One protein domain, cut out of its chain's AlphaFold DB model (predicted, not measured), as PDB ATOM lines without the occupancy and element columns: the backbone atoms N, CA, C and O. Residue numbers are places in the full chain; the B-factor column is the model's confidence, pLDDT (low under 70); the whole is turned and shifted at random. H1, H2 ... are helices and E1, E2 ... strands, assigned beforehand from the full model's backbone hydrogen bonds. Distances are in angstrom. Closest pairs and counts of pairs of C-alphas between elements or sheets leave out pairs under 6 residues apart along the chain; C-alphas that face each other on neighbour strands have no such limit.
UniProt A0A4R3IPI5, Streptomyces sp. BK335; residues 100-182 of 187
ATOM      1  N   PRO A 100     -16.879  42.848  20.271       86.62
ATOM      2  CA  PRO A 100     -16.870  42.984  21.726       86.62
ATOM      3  C   PRO A 100     -15.459  43.059  22.319       86.62
ATOM      4  O   PRO A 100     -15.324  43.355  23.506       86.62
ATOM      5  N   GLN A 101     -14.419  42.744  21.543       91.62
ATOM      6  CA  GLN A 101     -13.037  42.697  22.005       91.62
ATOM      7  C   GLN A 101     -12.147  43.849  21.493       91.62
ATOM      8  O   GLN A 101     -12.268  44.294  20.353       91.62
ATOM      9  N   PRO A 102     -11.168  44.284  22.306       93.19
ATOM     10  CA  PRO A 102     -11.032  43.968  23.730       93.19
ATOM     11  C   PRO A 102     -12.152  44.626  24.559       93.19
ATOM     12  O   PRO A 102     -12.695  45.654  24.154       93.19
ATOM     13  N   HIS A 103     -12.471  44.059  25.725       94.75
ATOM     14  CA  HIS A 103     -13.185  44.761  26.797       94.75
ATOM     15  C   HIS A 103     -12.524  44.516  28.151       94.75
ATOM     16  O   HIS A 103     -11.836  43.512  28.351       94.75
ATOM     17  N   TRP A 104     -12.752  45.436  29.085       95.94
ATOM     18  CA  TRP A 104     -12.149  45.404  30.415       95.94
ATOM     19  C   TRP A 104     -13.229  45.323  31.488       95.94
ATOM     20  O   TRP A 104     -14.087  46.202  31.578       95.94
ATOM     21  N   ALA A 105     -13.182  44.256  32.288       96.31
ATOM     22  CA  ALA A 105     -14.188  43.963  33.296       96.31
ATOM     23  C   ALA A 105     -13.701  44.276  34.715       96.31
ATOM     24  O   ALA A 105     -12.610  43.862  35.114       96.31
ATOM     25  N   PHE A 106     -14.548  44.934  35.504       96.75
ATOM     26  CA  PHE A 106     -14.327  45.193  36.924       96.75
ATOM     27  C   PHE A 106     -15.226  44.296  37.776       96.75
ATOM     28  O   PHE A 106     -16.437  44.218  37.564       96.75
ATOM     29  N   GLY A 107     -14.625  43.613  38.750       95.19
ATOM     30  CA  GLY A 107     -15.349  42.760  39.690       95.19
ATOM     31  C   GLY A 107     -16.113  43.570  40.738       95.19
ATOM     32  O   GLY A 107     -15.613  44.573  41.244       95.19
ATOM     33  N   THR A 108     -17.310  43.117  41.098       96.12
ATOM     34  CA  THR A 108     -18.125  43.694  42.176       96.12
ATOM     35  C   THR A 108     -18.976  42.618  42.861       96.12
ATOM     36  O   THR A 108     -18.995  41.470  42.415       96.12
ATOM     37  N   SER A 109     -19.674  42.973  43.942       95.38
ATOM     38  CA  SER A 109     -20.684  42.113  44.586       95.38
ATOM     39  C   SER A 109     -22.025  42.167  43.843       95.38
ATOM     40  O   SER A 109     -22.245  43.051  43.014       95.38
ATOM     41  N   ALA A 110     -22.969  41.270  44.145       96.25
ATOM     42  CA  ALA A 110     -24.323  41.330  43.576       96.25
ATOM     43  C   ALA A 110     -25.012  42.676  43.862       96.25
ATOM     44  O   ALA A 110     -25.565  43.310  42.963       96.25
ATOM     45  N   GLU A 111     -24.915  43.163  45.101       98.12
ATOM     46  CA  GLU A 111     -25.440  44.479  45.479       98.12
ATOM     47  C   GLU A 111     -24.705  45.609  44.739       98.12
ATOM     48  O   GLU A 111     -25.325  46.552  44.248       98.12
ATOM     49  N   GLY A 112     -23.378  45.499  44.618       98.19
ATOM     50  CA  GLY A 112     -22.555  46.466  43.903       98.19
ATOM     51  C   GLY A 112     -22.894  46.559  42.417       98.19
ATOM     52  O   GLY A 112     -22.947  47.668  41.893       98.19
ATOM     53  N   LEU A 113     -23.200  45.434  41.764       98.56
ATOM     54  CA  LEU A 113     -23.647  45.393  40.371       98.56
ATOM     55  C   LEU A 113     -24.945  46.193  40.182       98.56
ATOM     56  O   LEU A 113     -25.028  47.040  39.294       98.56
ATOM     57  N   LEU A 114     -25.944  45.962  41.040       98.50
ATOM     58  CA  LEU A 114     -27.231  46.661  40.962       98.50
ATOM     59  C   LEU A 114     -27.080  48.160  41.249       98.50
ATOM     60  O   LEU A 114     -27.620  48.982  40.507       98.50
ATOM     61  N   ARG A 115     -26.280  48.526  42.260       98.62
ATOM     62  CA  ARG A 115     -25.946  49.936  42.524       98.62
ATOM     63  C   ARG A 115     -25.237  50.582  41.336       98.62
ATOM     64  O   ARG A 115     -25.509  51.739  41.034       98.62
ATOM     65  N   PHE A 116     -24.352  49.857  40.654       98.75
ATOM     66  CA  PHE A 116     -23.636  50.382  39.495       98.75
ATOM     67  C   PHE A 116     -24.560  50.592  38.288       98.75
ATOM     68  O   PHE A 116     -24.468  51.629  37.640       98.75
ATOM     69  N   ALA A 117     -25.512  49.688  38.030       98.69
ATOM     70  CA  ALA A 117     -26.552  49.918  37.021       98.69
ATOM     71  C   ALA A 117     -27.335  51.211  37.299       98.69
ATOM     72  O   ALA A 117     -27.547  52.019  36.395       98.69
ATOM     73  N   ASP A 118     -27.757  51.428  38.545       98.62
ATOM     74  CA  ASP A 118     -28.477  52.649  38.914       98.62
ATOM     75  C   ASP A 118     -27.587  53.896  38.830       98.62
ATOM     76  O   ASP A 118     -28.058  54.951  38.406       98.62
ATOM     77  N   HIS A 119     -26.294  53.770  39.135       98.56
ATOM     78  CA  HIS A 119     -25.308  54.831  38.927       98.56
ATOM     79  C   HIS A 119     -25.154  55.196  37.447       98.56
ATOM     80  O   HIS A 119     -25.223  56.375  37.116       98.56
ATOM     81  N   LEU A 120     -25.036  54.224  36.536       98.69
ATOM     82  CA  LEU A 120     -24.959  54.489  35.091       98.69
ATOM     83  C   LEU A 120     -26.218  55.198  34.573       98.69
ATOM     84  O   LEU A 120     -26.107  56.206  33.869       98.69
ATOM     85  N   LYS A 121     -27.414  54.751  34.996       98.38
ATOM     86  CA  LYS A 121     -28.680  55.458  34.705       98.38
ATOM     87  C   LYS A 121     -28.627  56.889  35.216       98.38
ATOM     88  O   LYS A 121     -28.947  57.820  34.483       98.38
ATOM     89  N   ALA A 122     -28.217  57.059  36.473       98.06
ATOM     90  CA  ALA A 122     -28.139  58.361  37.102       98.06
ATOM     91  C   ALA A 122     -27.164  59.267  36.364       98.06
ATOM     92  O   ALA A 122     -27.490  60.441  36.260       98.06
ATOM     93  N   GLN A 123     -26.047  58.739  35.838       97.94
ATOM     94  CA  GLN A 123     -25.021  59.425  35.042       97.94
ATOM     95  C   GLN A 123     -25.443  59.724  33.597       97.94
ATOM     96  O   GLN A 123     -24.865  60.617  32.978       97.94
ATOM     97  N   GLY A 124     -26.477  59.053  33.083       97.62
ATOM     98  CA  GLY A 124     -26.888  59.153  31.683       97.62
ATOM     99  C   GLY A 124     -25.957  58.397  30.730       97.62
ATOM    100  O   GLY A 124     -25.837  58.783  29.571       97.62
ATOM    101  N   VAL A 125     -25.280  57.356  31.222       98.56
ATOM    102  CA  VAL A 125     -24.420  56.474  30.421       98.56
ATOM    103  C   VAL A 125     -25.265  55.296  29.923       98.56
ATOM    104  O   VAL A 125     -25.829  54.583  30.754       98.56
ATOM    105  N   PRO A 126     -25.394  55.080  28.601       98.25
ATOM    106  CA  PRO A 126     -26.022  53.884  28.050       98.25
ATOM    107  C   PRO A 126     -25.290  52.606  28.469       98.25
ATOM    108  O   PRO A 126     -24.062  52.549  28.467       98.25
ATOM    109  N   PHE A 127     -26.050  51.566  28.803       98.62
ATOM    110  CA  PHE A 127     -25.510  50.259  29.163       98.62
ATOM    111  C   PHE A 127     -26.491  49.138  28.819       98.62
ATOM    112  O   PHE A 127     -27.692  49.369  28.660       98.62
ATOM    113  N   ASP A 128     -25.975  47.916  28.752       98.38
ATOM    114  CA  ASP A 128     -26.737  46.687  28.580       98.38
ATOM    115  C   ASP A 128     -26.502  45.748  29.774       98.38
ATOM    116  O   ASP A 128     -25.367  45.408  30.101       98.38
ATOM    117  N   GLY A 129     -27.578  45.344  30.449       97.00
ATOM    118  CA  GLY A 129     -27.544  44.442  31.602       97.00
ATOM    119  C   GLY A 129     -28.326  44.970  32.808       97.00
ATOM    120  O   GLY A 129     -28.968  46.015  32.711       97.00
ATOM    121  N   PRO A 130     -28.322  44.254  33.946       98.31
ATOM    122  CA  PRO A 130     -27.573  43.023  34.228       98.31
ATOM    123  C   PRO A 130     -27.931  41.825  33.327       98.31
ATOM    124  O   PRO A 130     -29.106  41.483  33.166       98.31
ATOM    125  N   ARG A 131     -26.924  41.165  32.744       97.75
ATOM    126  CA  ARG A 131     -27.065  39.983  31.882       97.75
ATOM    127  C   ARG A 131     -26.556  38.725  32.567       97.75
ATOM    128  O   ARG A 131     -25.400  38.696  32.967       97.75
ATOM    129  N   SER A 132     -27.373  37.677  32.654       96.12
ATOM    130  CA  SER A 132     -26.943  36.382  33.205       96.12
ATOM    131  C   SER A 132     -26.393  35.454  32.119       96.12
ATOM    132  O   SER A 132     -26.973  35.342  31.032       96.12
ATOM    133  N   HIS A 133     -25.326  34.718  32.431       92.12
ATOM    134  CA  HIS A 133     -24.669  33.808  31.491       92.12
ATOM    135  C   HIS A 133     -25.171  32.366  31.625       92.12
ATOM    136  O   HIS A 133     -25.294  31.808  32.714       92.12
ATOM    137  N   ARG A 134     -25.441  31.702  30.497       87.38
ATOM    138  CA  ARG A 134     -25.904  30.310  30.524       87.38
ATOM    139  C   ARG A 134     -24.802  29.381  31.044       87.38
ATOM    140  O   ARG A 134     -23.757  29.244  30.419       87.38
ATOM    141  N   GLY A 135     -25.097  28.654  32.122       83.38
ATOM    142  CA  GLY A 135     -24.198  27.641  32.686       83.38
ATOM    143  C   GLY A 135     -23.073  28.206  33.556       83.38
ATOM    144  O   GLY A 135     -22.167  27.455  33.908       83.38
ATOM    145  N   MET A 136     -23.138  29.494  33.899       83.69
ATOM    146  CA  MET A 136     -22.177  30.200  34.745       83.69
ATOM    147  C   MET A 136     -22.949  31.115  35.702       83.69
ATOM    148  O   MET A 136     -24.011  31.610  35.342       83.69
ATOM    149  N   SER A 137     -22.424  31.363  36.900       87.62
ATOM    150  CA  SER A 137     -23.025  32.310  37.854       87.62
ATOM    151  C   SER A 137     -22.708  33.777  37.544       87.62
ATOM    152  O   SER A 137     -23.173  34.666  38.246       87.62
ATOM    153  N   ALA A 138     -21.925  34.042  36.493       92.25
ATOM    154  CA  ALA A 138     -21.581  35.393  36.076       92.25
ATOM    155  C   ALA A 138     -22.831  36.196  35.684       92.25
ATOM    156  O   ALA A 138     -23.682  35.721  34.918       92.25
ATOM    157  N   VAL A 139     -22.888  37.432  36.178       96.81
ATOM    158  CA  VAL A 139     -23.860  38.448  35.788       96.81
ATOM    159  C   VAL A 139     -23.128  39.755  35.515       96.81
ATOM    160  O   VAL A 139     -22.367  40.229  36.361       96.81
ATOM    161  N   SER A 140     -23.389  40.349  34.354       98.06
ATOM    162  CA  SER A 140     -22.576  41.453  33.843       98.06
ATOM    163  C   SER A 140     -23.389  42.633  33.318       98.06
ATOM    164  O   SER A 140     -24.503  42.473  32.823       98.06
ATOM    165  N   ILE A 141     -22.820  43.830  33.429       98.69
ATOM    166  CA  ILE A 141     -23.294  45.070  32.810       98.69
ATOM    167  C   ILE A 141     -22.226  45.537  31.825       98.69
ATOM    168  O   ILE A 141     -21.072  45.686  32.217       98.69
ATOM    169  N   TYR A 142     -22.621  45.812  30.587       98.56
ATOM    170  CA  TYR A 142     -21.754  46.265  29.501       98.56
ATOM    171  C   TYR A 142     -22.026  47.727  29.178       98.56
ATOM    172  O   TYR A 142     -23.181  48.130  29.066       98.56
ATOM    173  N   PHE A 143     -20.978  48.523  29.019       98.44
ATOM    174  CA  PHE A 143     -21.063  49.954  28.727       98.44
ATOM    175  C   PHE A 143     -19.790  50.407  28.006       98.44
ATOM    176  O   PHE A 143     -18.840  49.637  27.871       98.44
ATOM    177  N   ARG A 144     -19.762  51.642  27.506       97.75
ATOM    178  CA  ARG A 144     -18.560  52.226  26.898       97.75
ATOM    179  C   ARG A 144     -18.104  53.449  27.672       97.75
ATOM    180  O   ARG A 144     -18.866  54.022  28.444       97.75
ATOM    181  N   ASP A 145     -16.844  53.818  27.487       97.38
ATOM    182  CA  ASP A 145     -16.403  55.179  27.776       97.38
ATOM    183  C   ASP A 145     -16.694  56.106  26.569       97.38
ATOM    184  O   ASP A 145     -17.082  55.629  25.495       97.38
ATOM    185  N   PRO A 146     -16.512  57.434  26.700       96.12
ATOM    186  CA  PRO A 146     -16.764  58.373  25.601       96.12
ATOM    187  C   PRO A 146     -15.886  58.154  24.356       96.12
ATOM    188  O   PRO A 146     -16.234  58.609  23.264       96.12
ATOM    189  N   ASP A 147     -14.742  57.482  24.500       95.75
ATOM    190  CA  ASP A 147     -13.827  57.191  23.396       95.75
ATOM    191  C   ASP A 147     -14.121  55.854  22.702       95.75
ATOM    192  O   ASP A 147     -13.577  55.598  21.627       95.75
ATOM    193  N   GLY A 148     -15.049  55.058  23.242       95.25
ATOM    194  CA  GLY A 148     -15.507  53.800  22.665       95.25
ATOM    195  C   GLY A 148     -14.841  52.558  23.232       95.25
ATOM    196  O   GLY A 148     -15.032  51.476  22.677       95.25
ATOM    197  N   ASN A 149     -14.058  52.674  24.307       96.69
ATOM    198  CA  ASN A 149     -13.511  51.503  24.975       96.69
ATOM    199  C   ASN A 149     -14.662  50.681  25.568       96.69
ATOM    200  O   ASN A 149     -15.505  51.210  26.293       96.69
ATOM    201  N   ASN A 150     -14.690  49.383  25.268       97.19
ATOM    202  CA  ASN A 150     -15.685  48.465  25.808       97.19
ATOM    203  C   ASN A 150     -15.362  48.159  27.279       97.19
ATOM    204  O   ASN A 150     -14.262  47.698  27.599       97.19
ATOM    205  N   LEU A 151     -16.325  48.382  28.169       97.88
ATOM    206  CA  LEU A 151     -16.190  48.174  29.607       97.88
ATOM    207  C   LEU A 151     -17.278  47.238  30.129       97.88
ATOM    208  O   LEU A 151     -18.384  47.154  29.589       97.88
ATOM    209  N   GLU A 152     -16.949  46.542  31.209       98.38
ATOM    210  CA  GLU A 152     -17.847  45.621  31.886       98.38
ATOM    211  C   GLU A 152     -17.741  45.789  33.406       98.38
ATOM    212  O   GLU A 152     -16.661  45.988  33.959       98.38
ATOM    213  N   VAL A 153     -18.867  45.678  34.103       98.31
ATOM    214  CA  VAL A 153     -18.877  45.364  35.535       98.31
ATOM    215  C   VAL A 153     -19.517  44.001  35.699       98.31
ATOM    216  O   VAL A 153     -20.606  43.764  35.182       98.31
ATOM    217  N   THR A 154     -18.841  43.106  36.411       96.88
ATOM    218  CA  THR A 154     -19.270  41.719  36.566       96.88
ATOM    219  C   THR A 154     -19.288  41.317  38.030       96.88
ATOM    220  O   THR A 154     -18.391  41.642  38.811       96.88
ATOM    221  N   THR A 155     -20.320  40.580  38.405       95.06
ATOM    222  CA  THR A 155     -20.349  39.810  39.643       95.06
ATOM    223  C   THR A 155     -20.504  38.351  39.288       95.06
ATOM    224  O   THR A 155     -20.965  37.978  38.212       95.06
ATOM    225  N   TRP A 156     -20.112  37.516  40.229       92.56
ATOM    226  CA  TRP A 156     -20.440  36.110  40.169       92.56
ATOM    227  C   TRP A 156     -21.294  35.701  41.342       92.56
ATOM    228  O   TRP A 156     -21.727  34.571  41.351       92.56
ATOM    229  N   GLU A 157     -21.528  36.570  42.320       91.88
ATOM    230  CA  GLU A 157     -22.513  36.303  43.362       91.88
ATOM    231  C   GLU A 157     -23.910  36.159  42.751       91.88
ATOM    232  O   GLU A 157     -24.203  36.710  41.688       91.88
ATOM    233  N   GLU A 158     -24.782  35.428  43.439       91.69
ATOM    234  CA  GLU A 158     -26.167  35.273  43.015       91.69
ATOM    235  C   GLU A 158     -26.876  36.635  42.976       91.69
ATOM    236  O   GLU A 158     -26.935  37.362  43.970       91.69
ATOM    237  N   VAL A 159     -27.418  36.980  41.808       94.62
ATOM    238  CA  VAL A 159     -28.269  38.157  41.606       94.62
ATOM    239  C   VAL A 159     -29.708  37.663  41.448       94.62
ATOM    240  O   VAL A 159     -29.914  36.698  40.709       94.62
ATOM    241  N   PRO A 160     -30.710  38.298  42.089       94.81
ATOM    242  CA  PRO A 160     -32.101  37.872  41.969       94.81
ATOM    243  C   PRO A 160     -32.554  37.743  40.508       94.81
ATOM    244  O   PRO A 160     -32.298  38.633  39.693       94.81
ATOM    245  N   GLU A 161     -33.236  36.643  40.178       92.12
ATOM    246  CA  GLU A 161     -33.623  36.315  38.796       92.12
ATOM    247  C   GLU A 161     -34.499  37.397  38.140       92.12
ATOM    248  O   GLU A 161     -34.408  37.625  36.938       92.12
ATOM    249  N   ASP A 162     -35.305  38.122  38.923       95.88
ATOM    250  CA  ASP A 162     -36.146  39.230  38.449       95.88
ATOM    251  C   ASP A 162     -35.354  40.506  38.105       95.88
ATOM    252  O   ASP A 162     -35.916  41.464  37.570       95.88
ATOM    253  N   LYS A 163     -34.052  40.540  38.417       97.00
ATOM    254  CA  LYS A 163     -33.141  41.667  38.157       97.00
ATOM    255  C   LYS A 163     -32.186  41.427  36.997       97.00
ATOM    256  O   LYS A 163     -31.420  42.330  36.664       97.00
ATOM    257  N   VAL A 164     -32.213  40.246  36.388       97.00
ATOM    258  CA  VAL A 164     -31.294  39.872  35.310       97.00
ATOM    259  C   VAL A 164     -32.057  39.500  34.048       97.00
ATOM    260  O   VAL A 164     -33.160  38.965  34.092       97.00
ATOM    261  N   THR A 165     -31.456  39.769  32.894       97.31
ATOM    262  CA  THR A 165     -31.949  39.267  31.607       97.31
ATOM    263  C   THR A 165     -30.972  38.222  31.073       97.31
ATOM    264  O   THR A 165     -29.781  38.518  30.981       97.31
ATOM    265  N   PRO A 166     -31.407  37.012  30.682       96.44
ATOM    266  CA  PRO A 166     -30.495  36.033  30.104       96.44
ATOM    267  C   PRO A 166     -29.785  36.560  28.858       96.44
ATOM    268  O   PRO A 166     -30.349  37.331  28.082       96.44
ATOM    269  N   MET A 167     -28.538  36.140  28.657       94.56
ATOM    270  CA  MET A 167     -27.806  36.417  27.426       94.56
ATOM    271  C   MET A 167     -28.060  35.330  26.373       94.56
ATOM    272  O   MET A 167     -28.006  34.131  26.662       94.56
ATOM    273  N   GLY A 168     -28.286  35.758  25.132       92.62
ATOM    274  CA  GLY A 168     -28.481  34.908  23.964       92.62
ATOM    275  C   GLY A 168     -29.930  34.466  23.729       92.62
ATOM    276  O   GLY A 168     -30.862  34.798  24.464       92.62
ATOM    277  N   GLY A 169     -30.128  33.701  22.651       91.88
ATOM    278  CA  GLY A 169     -31.450  33.224  22.239       91.88
ATOM    279  C   GLY A 169     -32.430  34.385  21.996       91.88
ATOM    280  O   GLY A 169     -32.055  35.340  21.315       91.88
ATOM    281  N   PRO A 170     -33.662  34.339  22.538       94.38
ATOM    282  CA  PRO A 170     -34.660  35.390  22.322       94.38
ATOM    283  C   PRO A 170     -34.307  36.731  22.987       94.38
ATOM    284  O   PRO A 170     -34.936  37.736  22.676       94.38
ATOM    285  N   PHE A 171     -33.317  36.764  23.884       94.62
ATOM    286  CA  PHE A 171     -32.917  37.963  24.629       94.62
ATOM    287  C   PHE A 171     -31.739  38.722  23.999       94.62
ATOM    288  O   PHE A 171     -31.391  39.807  24.473       94.62
ATOM    289  N   GLY A 172     -31.135  38.158  22.945       94.75
ATOM    290  CA  GLY A 172     -30.040  38.777  22.198       94.75
ATOM    291  C   GLY A 172     -28.729  38.923  22.978       94.75
ATOM    292  O   GLY A 172     -28.522  38.301  24.020       94.75
ATOM    293  N   PHE A 173     -27.835  39.742  22.432       93.81
ATOM    294  CA  PHE A 173     -26.529  40.097  22.993       93.81
ATOM    295  C   PHE A 173     -26.406  41.626  23.082       93.81
ATOM    296  O   PHE A 173     -27.160  42.309  22.381       93.81
ATOM    297  N   PRO A 174     -25.473  42.166  23.892       92.50
ATOM    298  CA  PRO A 174     -25.202  43.601  23.920       92.50
ATOM    299  C   PRO A 174     -24.920  44.154  22.517       92.50
ATOM    300  O   PRO A 174     -24.107  43.603  21.772       92.50
ATOM    301  N   SER A 175     -25.586  45.255  22.170       93.06
ATOM    302  CA  SER A 175     -25.341  45.997  20.932       93.06
ATOM    303  C   SER A 175     -24.371  47.134  21.221       93.06
ATOM    304  O   SER A 175     -24.762  48.208  21.661       93.06
ATOM    305  N   TRP A 176     -23.079  46.889  21.016       93.06
ATOM    306  CA  TRP A 176     -22.037  47.850  21.377       93.06
ATOM    307  C   TRP A 176     -22.138  49.231  20.709       93.06
ATOM    308  O   TRP A 176     -21.877  50.219  21.398       93.06
ATOM    309  N   PRO A 177     -22.539  49.361  19.426       93.81
ATOM    310  CA  PRO A 177     -22.779  50.676  18.834       93.81
ATOM    311  C   PRO A 177     -23.859  51.480  19.567       93.81
ATOM    312  O   PRO A 177     -23.734  52.698  19.679       93.81
ATOM    313  N   ASP A 178     -24.872  50.811  20.129       95.00
ATOM    314  CA  ASP A 178     -25.944  51.467  20.892       95.00
ATOM    315  C   ASP A 178     -25.465  51.955  22.271       95.00
ATOM    316  O   ASP A 178     -26.159  52.724  22.938       95.00
ATOM    317  N   LEU A 179     -24.271  51.529  22.698       96.62
ATOM    318  CA  LEU A 179     -23.639  51.950  23.947       96.62
ATOM    319  C   LEU A 179     -22.709  53.157  23.770       96.62
ATOM    320  O   LEU A 179     -22.202  53.677  24.757       96.62
ATOM    321  N   CYS A 180     -22.474  53.622  22.540       96.00
ATOM    322  CA  CYS A 180     -21.715  54.847  22.288       96.00
ATOM    323  C   CYS A 180     -22.467  56.091  22.773       96.00
ATOM    324  O   CYS A 180     -23.683  56.209  22.615       96.00
ATOM    325  N   HIS A 181     -21.737  57.065  23.315       95.94
ATOM    326  CA  HIS A 181     -22.335  58.279  23.863       95.94
ATOM    327  C   HIS A 181     -21.359  59.462  23.894       95.94
ATOM    328  O   HIS A 181     -20.146  59.295  23.958       95.94
ATOM    329  N   ASN A 182     -21.907  60.677  23.957       94.94
ATOM    330  CA  ASN A 182     -21.152  61.919  24.167       94.94
ATOM    331  C   ASN A 182     -21.313  62.385  25.620       94.94
ATOM    332  O   ASN A 182     -21.836  63.468  25.884       94.94
TER     333      ASN A 182
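Overview. This is residues 100 to 182 of the 187 residues of a protein of Streptomyces sp. BK335 (UniProt A0A4R3IPI5). A strongly twisted sheet of four strands has one long helix, H1, covering one face and running along the strands, while a four-residue helix, H2, packs on the opposite face. Between E4 and H2 a long stretch with no named element, residues 156 to 175, passes round the sheet's E2 edge, where residues 165 to 166 pair with E2. The printed part has 83 residues, with two named helices and four named strands in the order E1, H1, E2, E3, E4, H2; the sheet is mixed, in the order E1, E4, E3, E2. The class is mixed, helices and strands, with under half of the residues, 41, in named elements. The whole is compact and rounded, with a radius of gyration of the C-alphas of 12.0 A and spans of 33 by 26 by 20 A.

Arrangement. In the sheet, E3, residues 139 to 144, is an inner strand and the antiparallel neighbour of E4, residues 150 to 155, with N 141 and O 153 2.8 A apart, within hydrogen-bond range. E3 is also antiparallel to the edge strand E2, residues 127 to 132, with N 142 and O 128 at 2.8 A. E2, E3 and E4 form a meander, each strand the antiparallel neighbour of the one before; E2 and E3 are a hairpin, as are E3 and E4. The other edge strand, E1, residues 103 to 107, is parallel to E4, with N 106 and O 152 at 2.8 A. H1, residues 110 to 123, is on the sheet at a height of 9.3 A over E4 and E3, and on the local plane stands at 22 degrees to E3. Its closest C-alphas to E3 are those of Ala 117 and Ile 141, 7.2 A. E1, H1 and E2 form a split strand-helix-strand unit, two strands running the same way with E4 and E3 between them, and its crossover is right-handed. H2, residues 176 to 179, is on the opposite face at a height of 7.0 A; its closest C-alphas to E3 are those of Leu 179 and Phe 143, 5.8 A. In H1 every O i to N i+4 pair is within hydrogen-bond range; H2 is too short for such a pair.

Along the chain. E1 begins at C-alpha 103, (-13.185, 44.761, 26.797), and is 13.2 A long. H1 is 20.0 A long, from C-alpha 110 at (-24.323, 41.330, 43.576). E2 is 14.5 A, E3 17.2 A and E4 17.0 A long. H2, 5.1 A, ends at C-alpha 179, (-23.639, 51.950, 23.947).

Size, cuts and confidence. The C-alphas farthest apart, those of Gly 135 and Asn 182, are 35.5 A apart. The printed part has no cut. The link from E4 to H2 is long, with 20 residues. Mean pLDDT of the printed part is 95.5, and no printed residue is under 70.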